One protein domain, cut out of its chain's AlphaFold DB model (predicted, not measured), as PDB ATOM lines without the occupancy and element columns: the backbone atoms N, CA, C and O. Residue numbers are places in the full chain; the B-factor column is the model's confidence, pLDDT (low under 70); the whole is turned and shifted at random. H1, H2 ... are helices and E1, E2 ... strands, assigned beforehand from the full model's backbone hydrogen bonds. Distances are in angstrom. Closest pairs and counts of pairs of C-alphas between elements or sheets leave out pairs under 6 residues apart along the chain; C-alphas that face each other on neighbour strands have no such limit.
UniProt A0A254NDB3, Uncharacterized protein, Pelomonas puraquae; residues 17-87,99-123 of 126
ATOM      1  N   CYS A  17     164.351 115.679 118.738       97.12
ATOM      2  CA  CYS A  17     163.883 115.381 117.387       97.12
ATOM      3  C   CYS A  17     165.066 115.007 116.460       97.12
ATOM      4  O   CYS A  17     165.762 115.910 115.976       97.12
ATOM      5  N   PRO A  18     165.281 113.713 116.142       96.88
ATOM      6  CA  PRO A  18     166.314 113.228 115.221       96.88
ATOM      7  C   PRO A  18     166.239 113.882 113.842       96.88
ATOM      8  O   PRO A  18     167.260 114.288 113.289       96.88
ATOM      9  N   ARG A  19     165.025 114.083 113.312       96.81
ATOM     10  CA  ARG A  19     164.808 114.753 112.019       96.81
ATOM     11  C   ARG A  19     165.359 116.179 112.014       96.81
ATOM     12  O   ARG A  19     166.012 116.581 111.054       96.81
ATOM     13  N   THR A  20     165.126 116.939 113.087       96.19
ATOM     14  CA  THR A  20     165.669 118.297 113.238       96.19
ATOM     15  C   THR A  20     167.191 118.281 113.333       96.19
ATOM     16  O   THR A  20     167.838 119.152 112.757       96.19
ATOM     17  N   MET A  21     167.764 117.293 114.027       96.94
ATOM     18  CA  MET A  21     169.215 117.142 114.148       96.94
ATOM     19  C   MET A  21     169.867 116.827 112.793       96.94
ATOM     20  O   MET A  21     170.787 117.536 112.382       96.94
ATOM     21  N   LEU A  22     169.355 115.831 112.062       96.44
ATOM     22  CA  LEU A  22     169.855 115.446 110.734       96.44
ATOM     23  C   LEU A  22     169.752 116.594 109.729       96.44
ATOM     24  O   LEU A  22     170.740 116.939 109.085       96.44
ATOM     25  N   GLY A  23     168.593 117.260 109.662       96.38
ATOM     26  CA  GLY A  23     168.375 118.397 108.758       96.38
ATOM     27  C   GLY A  23     169.273 119.610 109.033       96.38
ATOM     28  O   GLY A  23     169.286 120.553 108.246       96.38
ATOM     29  N   LYS A  24     170.020 119.607 110.143       96.38
ATOM     30  CA  LYS A  24     170.947 120.674 110.548       96.38
ATOM     31  C   LYS A  24     172.391 120.188 110.699       96.38
ATOM     32  O   LYS A  24     173.194 120.842 111.362       96.38
ATOM     33  N   GLY A  25     172.731 119.059 110.075       94.88
ATOM     34  CA  GLY A  25     174.112 118.584 109.975       94.88
ATOM     35  C   GLY A  25     174.613 117.810 111.196       94.88
ATOM     36  O   GLY A  25     175.812 117.839 111.498       94.88
ATOM     37  N   ALA A  26     173.722 117.128 111.920       96.50
ATOM     38  CA  ALA A  26     174.144 116.051 112.810       96.50
ATOM     39  C   ALA A  26     174.867 114.959 112.011       96.50
ATOM     40  O   ALA A  26     174.462 114.621 110.899       96.50
ATOM     41  N   LYS A  27     175.936 114.412 112.590       96.94
ATOM     42  CA  LYS A  27     176.624 113.232 112.061       96.94
ATOM     43  C   LYS A  27     176.221 112.035 112.903       96.94
ATOM     44  O   LYS A  27     176.138 112.158 114.122       96.94
ATOM     45  N   VAL A  28     175.983 110.901 112.261       96.44
ATOM     46  CA  VAL A  28     175.568 109.669 112.935       96.44
ATOM     47  C   VAL A  28     176.503 108.549 112.505       96.44
ATOM     48  O   VAL A  28     176.899 108.500 111.343       96.44
ATOM     49  N   THR A  29     176.900 107.694 113.444       95.88
ATOM     50  CA  THR A  29     177.874 106.619 113.188       95.88
ATOM     51  C   THR A  29     177.256 105.381 112.538       95.88
ATOM     52  O   THR A  29     177.980 104.604 111.925       95.88
ATOM     53  N   CYS A  30     175.937 105.196 112.637       93.56
ATOM     54  CA  CYS A  30     175.234 104.068 112.028       93.56
ATOM     55  C   CYS A  30     174.660 104.393 110.643       93.56
ATOM     56  O   CYS A  30     174.488 105.552 110.259       93.56
ATOM     57  N   ALA A  31     174.323 103.339 109.899       92.62
ATOM     58  CA  ALA A  31     173.662 103.466 108.608       92.62
ATOM     59  C   ALA A  31     172.209 103.986 108.752       92.62
ATOM     60  O   ALA A  31     171.569 103.729 109.778       92.62
ATOM     61  N   PRO A  32     171.652 104.679 107.735       91.50
ATOM     62  CA  PRO A  32     170.337 105.327 107.812       91.50
ATOM     63  C   PRO A  32     169.181 104.431 108.271       91.50
ATOM     64  O   PRO A  32     168.314 104.890 109.008       91.50
ATOM     65  N   GLN A  33     169.178 103.152 107.890       92.50
ATOM     66  CA  GLN A  33     168.136 102.193 108.272       92.50
ATOM     67  C   GLN A  33     168.126 101.849 109.768       92.50
ATOM     68  O   GLN A  33     167.128 101.343 110.271       92.50
ATOM     69  N   PHE A  34     169.225 102.113 110.475       92.44
ATOM     70  CA  PHE A  34     169.349 101.862 111.909       92.44
ATOM     71  C   PHE A  34     169.124 103.119 112.749       92.44
ATOM     72  O   PHE A  34     169.104 103.032 113.972       92.44
ATOM     73  N   MET A  35     168.961 104.286 112.122       93.94
ATOM     74  CA  MET A  35     168.739 105.535 112.842       93.94
ATOM     75  C   MET A  35     167.352 105.558 113.482       93.94
ATOM     76  O   MET A  35     166.354 105.187 112.862       93.94
ATOM     77  N   VAL A  36     167.278 106.062 114.714       95.25
ATOM     78  CA  VAL A  36     165.990 106.303 115.371       95.25
ATOM     79  C   VAL A  36     165.162 107.334 114.604       95.25
ATOM     80  O   VAL A  36     165.678 108.337 114.103       95.25
ATOM     81  N   GLN A  37     163.857 107.080 114.533       91.88
ATOM     82  CA  GLN A  37     162.868 107.944 113.896       91.88
ATOM     83  C   GLN A  37     161.857 108.445 114.931       91.88
ATOM     84  O   GLN A  37     161.674 107.826 115.973       91.88
ATOM     85  N   GLY A  38     161.178 109.554 114.626       93.69
ATOM     86  CA  GLY A  38     160.254 110.190 115.572       93.69
ATOM     87  C   GLY A  38     160.974 110.862 116.742       93.69
ATOM     88  O   GLY A  38     162.200 110.896 116.786       93.69
ATOM     89  N   PHE A  39     160.224 111.466 117.663       96.44
ATOM     90  CA  PHE A  39     160.821 112.025 118.877       96.44
ATOM     91  C   PHE A  39     161.330 110.902 119.774       96.44
ATOM     92  O   PHE A  39     160.671 109.874 119.911       96.44
ATOM     93  N   HIS A  40     162.517 111.092 120.342       97.12
ATOM     94  CA  HIS A  40     163.227 110.018 121.022       97.12
ATOM     95  C   HIS A  40     164.031 110.558 122.199       97.12
ATOM     96  O   HIS A  40     164.504 111.696 122.162       97.12
ATOM     97  N   PHE A  41     164.209 109.749 123.243       96.69
ATOM     98  CA  PHE A  41     165.086 110.109 124.355       96.69
ATOM     99  C   PHE A  41     166.545 109.810 124.014       96.69
ATOM    100  O   PHE A  41     166.867 108.749 123.483       96.69
ATOM    101  N   PHE A  42     167.433 110.736 124.348       97.19
ATOM    102  CA  PHE A  42     168.871 110.629 124.157       97.19
ATOM    103  C   PHE A  42     169.594 110.867 125.472       97.19
ATOM    104  O   PHE A  42     169.238 111.781 126.211       97.19
ATOM    105  N   LEU A  43     170.645 110.095 125.720       96.38
ATOM    106  CA  LEU A  43     171.626 110.363 126.761       96.38
ATOM    107  C   LEU A  43     172.768 111.198 126.178       96.38
ATOM    108  O   LEU A  43     173.326 110.855 125.134       96.38
ATOM    109  N   VAL A  44     173.130 112.280 126.858       95.81
ATOM    110  CA  VAL A  44     174.338 113.054 126.578       95.81
ATOM    111  C   VAL A  44     175.532 112.283 127.132       95.81
ATOM    112  O   VAL A  44     175.665 112.128 128.341       95.81
ATOM    113  N   LEU A  45     176.395 111.796 126.249       95.19
ATOM    114  CA  LEU A  45     177.583 111.028 126.618       95.19
ATOM    115  C   LEU A  45     178.773 111.946 126.888       95.19
ATOM    116  O   LEU A  45     179.486 111.768 127.865       95.19
ATOM    117  N   ASP A  46     178.959 112.946 126.025       94.88
ATOM    118  CA  ASP A  46     180.058 113.904 126.120       94.88
ATOM    119  C   ASP A  46     179.634 115.289 125.614       94.88
ATOM    120  O   ASP A  46     178.762 115.429 124.745       94.88
ATOM    121  N   VAL A  47     180.264 116.328 126.162       94.31
ATOM    122  CA  VAL A  47     180.009 117.733 125.844       94.31
ATOM    123  C   VAL A  47     181.334 118.448 125.593       94.31
ATOM    124  O   VAL A  47     181.965 118.981 126.502       94.31
ATOM    125  N   GLY A  48     181.716 118.549 124.323       92.88
ATOM    126  CA  GLY A  48     182.855 119.355 123.892       92.88
ATOM    127  C   GLY A  48     182.543 120.856 123.844       92.88
ATOM    128  O   GLY A  48     181.468 121.322 124.228       92.88
ATOM    129  N   ALA A  49     183.467 121.656 123.299       91.69
ATOM    130  CA  ALA A  49     183.294 123.112 123.213       91.69
ATOM    131  C   ALA A  49     182.066 123.516 122.370       91.69
ATOM    132  O   ALA A  49     181.223 124.292 122.826       91.69
ATOM    133  N   LYS A  50     181.928 122.946 121.163       93.12
ATOM    134  CA  LYS A  50     180.887 123.312 120.175       93.12
ATOM    135  C   LYS A  50     179.835 122.227 119.930       93.12
ATOM    136  O   LYS A  50     178.765 122.521 119.391       93.12
ATOM    137  N   ARG A  51     180.149 120.978 120.265       95.62
ATOM    138  CA  ARG A  51     179.368 119.794 119.894       95.62
ATOM    139  C   ARG A  51     179.199 118.870 121.092       95.62
ATOM    140  O   ARG A  51     179.986 118.946 122.031       95.62
ATOM    141  N   CYS A  52     178.170 118.043 121.038       95.19
ATOM    142  CA  CYS A  52     177.881 117.008 122.015       95.19
ATOM    143  C   CYS A  52     177.799 115.662 121.307       95.19
ATOM    144  O   CYS A  52     177.346 115.588 120.159       95.19
ATOM    145  N   ARG A  53     178.180 114.612 122.028       96.81
ATOM    146  CA  ARG A  53     177.952 113.229 121.629       96.81
ATOM    147  C   ARG A  53     176.757 112.687 122.394       96.81
ATOM    148  O   ARG A  53     176.717 112.770 123.618       96.81
ATOM    149  N   LEU A  54     175.785 112.160 121.665       97.06
ATOM    150  CA  LEU A  54     174.521 111.671 122.197       97.06
ATOM    151  C   LEU A  54     174.308 110.218 121.775       97.06
ATOM    152  O   LEU A  54     174.714 109.833 120.678       97.06
ATOM    153  N   ALA A  55     173.615 109.441 122.600       97.00
ATOM    154  CA  ALA A  55     173.149 108.107 122.235       97.00
ATOM    155  C   ALA A  55     171.633 107.983 122.447       97.00
ATOM    156  O   ALA A  55     171.138 108.400 123.497       97.00
ATOM    157  N   PRO A  56     170.883 107.430 121.480       97.25
ATOM    158  CA  PRO A  56     169.463 107.163 121.651       97.25
ATOM    159  C   PRO A  56     169.240 106.073 122.705       97.25
ATOM    160  O   PRO A  56     169.988 105.096 122.776       97.25
ATOM    161  N   LEU A  57     168.186 106.239 123.502       96.62
ATOM    162  CA  LEU A  57     167.795 105.311 124.558       96.62
ATOM    163  C   LEU A  57     166.725 104.330 124.083       96.62
ATOM    164  O   LEU A  57     165.764 104.717 123.430       96.62
ATOM    165  N   TYR A  58     166.836 103.067 124.470       96.75
ATOM    166  CA  TYR A  58     165.861 102.020 124.168       96.75
ATOM    167  C   TYR A  58     165.359 101.389 125.459       96.75
ATOM    168  O   TYR A  58     166.167 101.071 126.330       96.75
ATOM    169  N   SER A  59     164.051 101.167 125.573       94.44
ATOM    170  CA  SER A  59     163.472 100.430 126.706       94.44
ATOM    171  C   SER A  59     163.849  98.947 126.673       94.44
ATOM    172  O   SER A  59     164.121  98.347 127.706       94.44
ATOM    173  N   GLU A  60     163.948  98.379 125.471       94.31
ATOM    174  CA  GLU A  60     164.195  96.952 125.273       94.31
ATOM    175  C   GLU A  60     165.670  96.631 125.001       94.31
ATOM    176  O   GLU A  60     166.369  97.417 124.333       94.31
ATOM    177  N   PRO A  61     166.140  95.445 125.428       94.06
ATOM    178  CA  PRO A  61     167.431  94.925 125.004       94.06
ATOM    179  C   PRO A  61     167.459  94.697 123.483       94.06
ATOM    180  O   PRO A  61     166.449  94.757 122.781       94.06
ATOM    181  N   GLY A  62     168.651  94.468 122.942       92.31
ATOM    182  CA  GLY A  62     168.843  94.205 121.519       92.31
ATOM    183  C   GLY A  62     170.303  93.917 121.199       92.31
ATOM    184  O   GLY A  62     171.183  94.200 122.011       92.31
ATOM    185  N   HIS A  63     170.565  93.359 120.017       91.81
ATOM    186  CA  HIS A  63     171.933  93.089 119.575       91.81
ATOM    187  C   HIS A  63     172.777  94.374 119.617       91.81
ATOM    188  O   HIS A  63     172.321  95.418 119.154       91.81
ATOM    189  N   GLY A  64     173.961  94.302 120.235       89.75
ATOM    190  CA  GLY A  64     174.882  95.434 120.397       89.75
ATOM    191  C   GLY A  64     174.418  96.546 121.353       89.75
ATOM    192  O   GLY A  64     175.105  97.560 121.492       89.75
ATOM    193  N   ARG A  65     173.270  96.386 122.032       94.44
ATOM    194  CA  ARG A  65     172.805  97.346 123.040       94.44
ATOM    195  C   ARG A  65     173.430  97.062 124.401       94.44
ATOM    196  O   ARG A  65     173.406  95.936 124.886       94.44
ATOM    197  N   VAL A  66     173.922  98.116 125.032       93.19
ATOM    198  CA  VAL A  66     174.498  98.108 126.375       93.19
ATOM    199  C   VAL A  66     173.453  98.630 127.353       93.19
ATOM    200  O   VAL A  66     172.848  99.679 127.120       93.19
ATOM    201  N   ALA A  67     173.226  97.890 128.437       94.06
ATOM    202  CA  ALA A  67     172.337  98.317 129.510       94.06
ATOM    203  C   ALA A  67     172.958  99.475 130.299       94.06
ATOM    204  O   ALA A  67     174.145  99.470 130.620       94.06
ATOM    205  N   ILE A  68     172.137 100.464 130.633       94.19
ATOM    206  CA  ILE A  68     172.538 101.598 131.462       94.19
ATOM    207  C   ILE A  68     172.312 101.220 132.920       94.19
ATOM    208  O   ILE A  68     171.214 100.791 133.276       94.19
ATOM    209  N   SER A  69     173.309 101.436 133.777       91.56
ATOM    210  CA  SER A  69     173.165 101.184 135.213       91.56
ATOM    211  C   SER A  69     172.000 101.982 135.802       91.56
ATOM    212  O   SER A  69     171.762 103.130 135.421       91.56
ATOM    213  N   THR A  70     171.255 101.377 136.725       93.31
ATOM    214  CA  THR A  70     170.286 102.095 137.566       93.31
ATOM    215  C   THR A  70     170.987 102.903 138.661       93.31
ATOM    216  O   THR A  70     170.424 103.872 139.165       93.31
ATOM    217  N   GLN A  71     172.233 102.553 138.996       94.25
ATOM    218  CA  GLN A  71     173.066 103.322 139.916       94.25
ATOM    219  C   GLN A  71     173.451 104.670 139.296       94.25
ATOM    220  O   GLN A  71     173.679 104.773 138.092       94.25
ATOM    221  N   GLY A  72     173.495 105.715 140.125       92.88
ATOM    222  CA  GLY A  72     173.828 107.070 139.685       92.88
ATOM    223  C   GLY A  72     172.700 107.802 138.950       92.88
ATOM    224  O   GLY A  72     172.903 108.928 138.502       92.88
ATOM    225  N   ARG A  73     171.504 107.211 138.814       95.94
ATOM    226  CA  ARG A  73     170.361 107.898 138.202       95.94
ATOM    227  C   ARG A  73     169.674 108.847 139.180       95.94
ATOM    228  O   ARG A  73     169.439 108.501 140.335       95.94
ATOM    229  N   THR A  74     169.278 110.018 138.694       94.94
ATOM    230  CA  THR A  74     168.386 110.951 139.406       94.94
ATOM    231  C   THR A  74     167.304 111.466 138.453       94.94
ATOM    232  O   THR A  74     167.518 111.497 137.239       94.94
ATOM    233  N   GLY A  75     166.124 111.822 138.973       93.50
ATOM    234  CA  GLY A  75     165.010 112.346 138.174       93.50
ATOM    235  C   GLY A  75     163.700 111.570 138.343       93.50
ATOM    236  O   GLY A  75     163.349 111.147 139.442       93.50
ATOM    237  N   HIS A  76     162.955 111.417 137.251       92.44
ATOM    238  CA  HIS A  76     161.600 110.867 137.224       92.44
ATOM    239  C   HIS A  76     161.553 109.362 137.580       92.44
ATOM    240  O   HIS A  76     162.412 108.612 137.113       92.44
ATOM    241  N   PRO A  77     160.523 108.853 138.291       92.69
ATOM    242  CA  PRO A  77     160.432 107.436 138.675       92.69
ATOM    243  C   PRO A  77     160.556 106.430 137.521       92.69
ATOM    244  O   PRO A  77     161.176 105.383 137.690       92.69
ATOM    245  N   LEU A  78     160.027 106.749 136.331       91.50
ATOM    246  CA  LEU A  78     160.201 105.900 135.138       91.50
ATOM    247  C   LEU A  78     161.666 105.799 134.694       91.50
ATOM    248  O   LEU A  78     162.080 104.754 134.208       91.50
ATOM    249  N   TRP A  79     162.452 106.863 134.869       94.19
ATOM    250  CA  TRP A  79     163.887 106.848 134.592       94.19
ATOM    251  C   TRP A  79     164.660 106.085 135.670       94.19
ATOM    252  O   TRP A  79     165.553 105.305 135.351       94.19
ATOM    253  N   LEU A  80     164.295 106.265 136.941       94.69
ATOM    254  CA  LEU A  80     164.962 105.604 138.067       94.69
ATOM    255  C   LEU A  80     164.778 104.082 138.042       94.69
ATOM    256  O   LEU A  80     165.743 103.343 138.219       94.69
ATOM    257  N   ASN A  81     163.550 103.628 137.780       92.94
ATOM    258  CA  ASN A  81     163.167 102.219 137.894       92.94
ATOM    259  C   ASN A  81     163.103 101.490 136.544       92.94
ATOM    260  O   ASN A  81     162.962 100.271 136.510       92.94
ATOM    261  N   GLY A  82     163.160 102.223 135.430       93.50
ATOM    262  CA  GLY A  82     163.082 101.644 134.094       93.50
ATOM    263  C   GLY A  82     164.383 100.975 133.658       93.50
ATOM    264  O   GLY A  82     165.482 101.356 134.070       93.50
ATOM    265  N   THR A  83     164.266 100.007 132.754       94.62
ATOM    266  CA  THR A  83     165.426  99.453 132.051       94.62
ATOM    267  C   THR A  83     165.647 100.268 130.785       94.62
ATOM    268  O   THR A  83     164.722 100.457 129.999       94.62
ATOM    269  N   PHE A  84     166.863 100.781 130.603       96.31
ATOM    270  CA  PHE A  84     167.231 101.543 129.416       96.31
ATOM    271  C   PHE A  84     168.565 101.056 128.890       96.31
ATOM    272  O   PHE A  84     169.459 100.688 129.652       96.31
ATOM    273  N   HIS A  85     168.688 101.095 127.576       96.00
ATOM    274  CA  HIS A  85     169.859 100.657 126.847       96.00
ATOM    275  C   HIS A  85     170.241 101.706 125.812       96.00
ATOM    276  O   HIS A  85     169.401 102.499 125.389       96.00
ATOM    277  N   TYR A  86     171.475 101.672 125.335       95.00
ATOM    278  CA  TYR A  86     171.890 102.411 124.144       95.00
ATOM    279  C   TYR A  86     172.803 101.533 123.288       95.00
ATOM    280  O   TYR A  86     173.316 100.523 123.760       95.00
ATOM    281  N   HIS A  87     172.993 101.884 122.019       94.69
ATOM    282  CA  HIS A  87     173.866 101.136 121.115       94.69
ATOM    283  C   HIS A  87     175.137 101.939 120.833       94.69
ATOM    284  O   HIS A  87     175.054 103.078 120.371       94.69
ATOM    285  N   VAL A  99     171.122 120.823 119.155       95.75
ATOM    286  CA  VAL A  99     170.518 120.089 120.283       95.75
ATOM    287  C   VAL A  99     169.376 120.897 120.904       95.75
ATOM    288  O   VAL A  99     168.280 120.375 121.071       95.75
ATOM    289  N   ARG A 100     169.570 122.200 121.152       92.25
ATOM    290  CA  ARG A 100     168.504 123.062 121.705       92.25
ATOM    291  C   ARG A 100     167.296 123.180 120.785       92.25
ATOM    292  O   ARG A 100     166.160 123.179 121.252       92.25
ATOM    293  N   GLN A 101     167.529 123.292 119.479       94.31
ATOM    294  CA  GLN A 101     166.443 123.354 118.500       94.31
ATOM    295  C   GLN A 101     165.676 122.030 118.436       94.31
ATOM    296  O   GLN A 101     164.448 122.048 118.388       94.31
ATOM    297  N   ALA A 102     166.380 120.898 118.488       95.50
ATOM    298  CA  ALA A 102     165.776 119.572 118.520       95.50
ATOM    299  C   ALA A 102     164.987 119.323 119.815       95.50
ATOM    300  O   ALA A 102     163.887 118.786 119.741       95.50
ATOM    301  N   ALA A 103     165.500 119.770 120.965       94.50
ATOM    302  CA  ALA A 103     164.812 119.710 122.255       94.50
ATOM    303  C   ALA A 103     163.523 120.543 122.245       94.50
ATOM    304  O   ALA A 103     162.458 120.063 122.625       94.50
ATOM    305  N   LYS A 104     163.586 121.775 121.717       92.75
ATOM    306  CA  LYS A 104     162.399 122.627 121.548       92.75
ATOM    307  C   LYS A 104     161.357 121.968 120.639       92.75
ATOM    308  O   LYS A 104     160.175 122.015 120.958       92.75
ATOM    309  N   ALA A 105     161.787 121.374 119.525       93.38
ATOM    310  CA  ALA A 105     160.894 120.701 118.580       93.38
ATOM    311  C   ALA A 105     160.224 119.450 119.174       93.38
ATOM    312  O   ALA A 105     159.101 119.134 118.798       93.38
ATOM    313  N   ALA A 106     160.895 118.763 120.098       93.19
ATOM    314  CA  ALA A 106     160.387 117.574 120.777       93.19
ATOM    315  C   ALA A 106     159.665 117.883 122.103       93.19
ATOM    316  O   ALA A 106     159.329 116.957 122.840       93.19
ATOM    317  N   HIS A 107     159.433 119.163 122.420       91.12
ATOM    318  CA  HIS A 107     158.823 119.604 123.681       91.12
ATOM    319  C   HIS A 107     159.539 119.059 124.927       91.12
ATOM    320  O   HIS A 107     158.898 118.668 125.901       91.12
ATOM    321  N   ASP A 108     160.871 119.031 124.889       88.75
ATOM    322  CA  ASP A 108     161.693 118.537 125.990       88.75
ATOM    323  C   ASP A 108     161.420 119.283 127.303       88.75
ATOM    324  O   ASP A 108     161.333 120.515 127.341       88.75
ATOM    325  N   GLN A 109     161.314 118.516 128.387       84.62
ATOM    326  CA  GLN A 109     160.967 119.011 129.723       84.62
ATOM    327  C   GLN A 109     162.113 118.885 130.729       84.62
ATOM    328  O   GLN A 109     161.899 119.135 131.910       84.62
ATOM    329  N   SER A 110     163.313 118.511 130.287       80.50
ATOM    330  CA  SER A 110     164.494 118.212 131.116       80.50
ATOM    331  C   SER A 110     165.113 119.444 131.812       80.50
ATOM    332  O   SER A 110     166.313 119.676 131.745       80.50
ATOM    333  N   GLN A 111     164.309 120.251 132.500       75.31
ATOM    334  CA  GLN A 111     164.688 121.495 133.172       75.31
ATOM    335  C   GLN A 111     165.277 121.240 134.575       75.31
ATOM    336  O   GLN A 111     165.111 120.147 135.136       75.31
ATOM    337  N   PRO A 112     165.963 122.227 135.188       74.56
ATOM    338  CA  PRO A 112     166.402 122.121 136.578       74.56
ATOM    339  C   PRO A 112     165.259 121.688 137.511       74.56
ATOM    340  O   PRO A 112     164.161 122.233 137.456       74.56
ATOM    341  N   GLY A 113     165.515 120.680 138.349       70.88
ATOM    342  CA  GLY A 113     164.534 120.109 139.283       70.88
ATOM    343  C   GLY A 113     163.698 118.947 138.735       70.88
ATOM    344  O   GLY A 113     163.215 118.146 139.526       70.88
ATOM    345  N   VAL A 114     163.577 118.799 137.411       80.00
ATOM    346  CA  VAL A 114     162.787 117.720 136.771       80.00
ATOM    347  C   VAL A 114     163.582 116.877 135.768       80.00
ATOM    348  O   VAL A 114     163.063 115.912 135.211       80.00
ATOM    349  N   ARG A 115     164.849 117.224 135.526       89.00
ATOM    350  CA  ARG A 115     165.724 116.506 134.591       89.00
ATOM    351  C   ARG A 115     166.082 115.102 135.060       89.00
ATOM    352  O   ARG A 115     166.383 114.873 136.230       89.00
ATOM    353  N   ASN A 116     166.144 114.206 134.084       93.81
ATOM    354  CA  ASN A 116     166.731 112.887 134.235       93.81
ATOM    355  C   ASN A 116     168.242 112.989 134.016       93.81
ATOM    356  O   ASN A 116     168.695 113.514 132.997       93.81
ATOM    357  N   LEU A 117     169.008 112.500 134.981       94.81
ATOM    358  CA  LEU A 117     170.464 112.473 134.939       94.81
ATOM    359  C   LEU A 117     170.963 111.056 135.213       94.81
ATOM    360  O   LEU A 117     170.348 110.307 135.976       94.81
ATOM    361  N   LEU A 118     172.099 110.732 134.617       95.56
ATOM    362  CA  LEU A 118     172.996 109.656 134.998       95.56
ATOM    363  C   LEU A 118     174.288 110.299 135.497       95.56
ATOM    364  O   LEU A 118     174.819 111.181 134.832       95.56
ATOM    365  N   ASP A 119     174.798 109.881 136.646       95.19
ATOM    366  CA  ASP A 119     176.127 110.296 137.086       95.19
ATOM    367  C   ASP A 119     177.166 109.887 136.015       95.19
ATOM    368  O   ASP A 119     177.191 108.717 135.610       95.19
ATOM    369  N   PRO A 120     178.005 110.826 135.525       91.88
ATOM    370  CA  PRO A 120     179.011 110.552 134.505       91.88
ATOM    371  C   PRO A 120     179.930 109.363 134.800       91.88
ATOM    372  O   PRO A 120     180.388 108.724 133.858       91.88
ATOM    373  N   ALA A 121     180.161 109.019 136.073       92.31
ATOM    374  CA  ALA A 121     180.946 107.845 136.461       92.31
ATOM    375  C   ALA A 121     180.327 106.508 136.002       92.31
ATOM    376  O   ALA A 121     181.026 105.499 135.924       92.31
ATOM    377  N   PHE A 122     179.027 106.498 135.686       92.00
ATOM    378  CA  PHE A 122     178.286 105.329 135.208       92.00
ATOM    379  C   PHE A 122     177.976 105.382 133.708       92.00
ATOM    380  O   PHE A 122     177.302 104.484 133.197       92.00
ATOM    381  N   ILE A 123     178.446 106.409 132.990       86.88
ATOM    382  CA  ILE A 123     178.426 106.409 131.526       86.88
ATOM    383  C   ILE A 123     179.515 105.432 131.073       86.88
ATOM    384  O   ILE A 123     180.687 105.651 131.389       86.88
TER     385      ILE A 123
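AT A GLANCE: This is residues 17 to 87 and 99 to 123 of the 126 residues of an uncharacterized protein of Pelomonas puraquae (UniProt A0A254NDB3). This body has little regular structure: the hairpin of E1 and E2 lies at its middle, the short helices H1 and H3 pack together on one side, and the small strand pair E3 and E4 and the short helix H2 lie on the other. The printed part has 96 residues, 37 of them in named elements, in the order H1, E1, E2, E3, H2, E4, H3; the class is mixed, and both two-stranded sheets are antiparallel. It is compact, with a radius of gyration of the C-alphas of 13.5 A and spans of 34 by 33 by 25 A.

IN THESE COORDINATES: E1, residues 40 to 47, runs 19.1 A from C-alpha 40 at (163.227, 110.018, 121.022). E2, residues 51 to 56, runs 16.1 A. E3 is residues 65 to 67, E4 85 to 87, H1 18 to 22, H2 77 to 81. H3, residues 99 to 105, ends at (160.894, 120.701, 118.580).

HOW THE PARTS SIT: In the hairpin E1 and E2, N 43 and O 55 are within hydrogen-bond range at 2.8 A. In the antiparallel E3 and E4, N 66 and O 86 are too, at 2.8 A. H1 and H3 touch, their closest C-alphas, of Thr 20 and Ala 102, 5.4 A apart. H2 touches no helix. In H1, H2 and H3 every O i to N i+4 pair is within range.

THE WHOLE: Residues 88 to 98 are cut out, a gap of 19.3 A between C-alphas 87 and 99. The link H1 to E1 is long. No printed residue is under 70 in pLDDT.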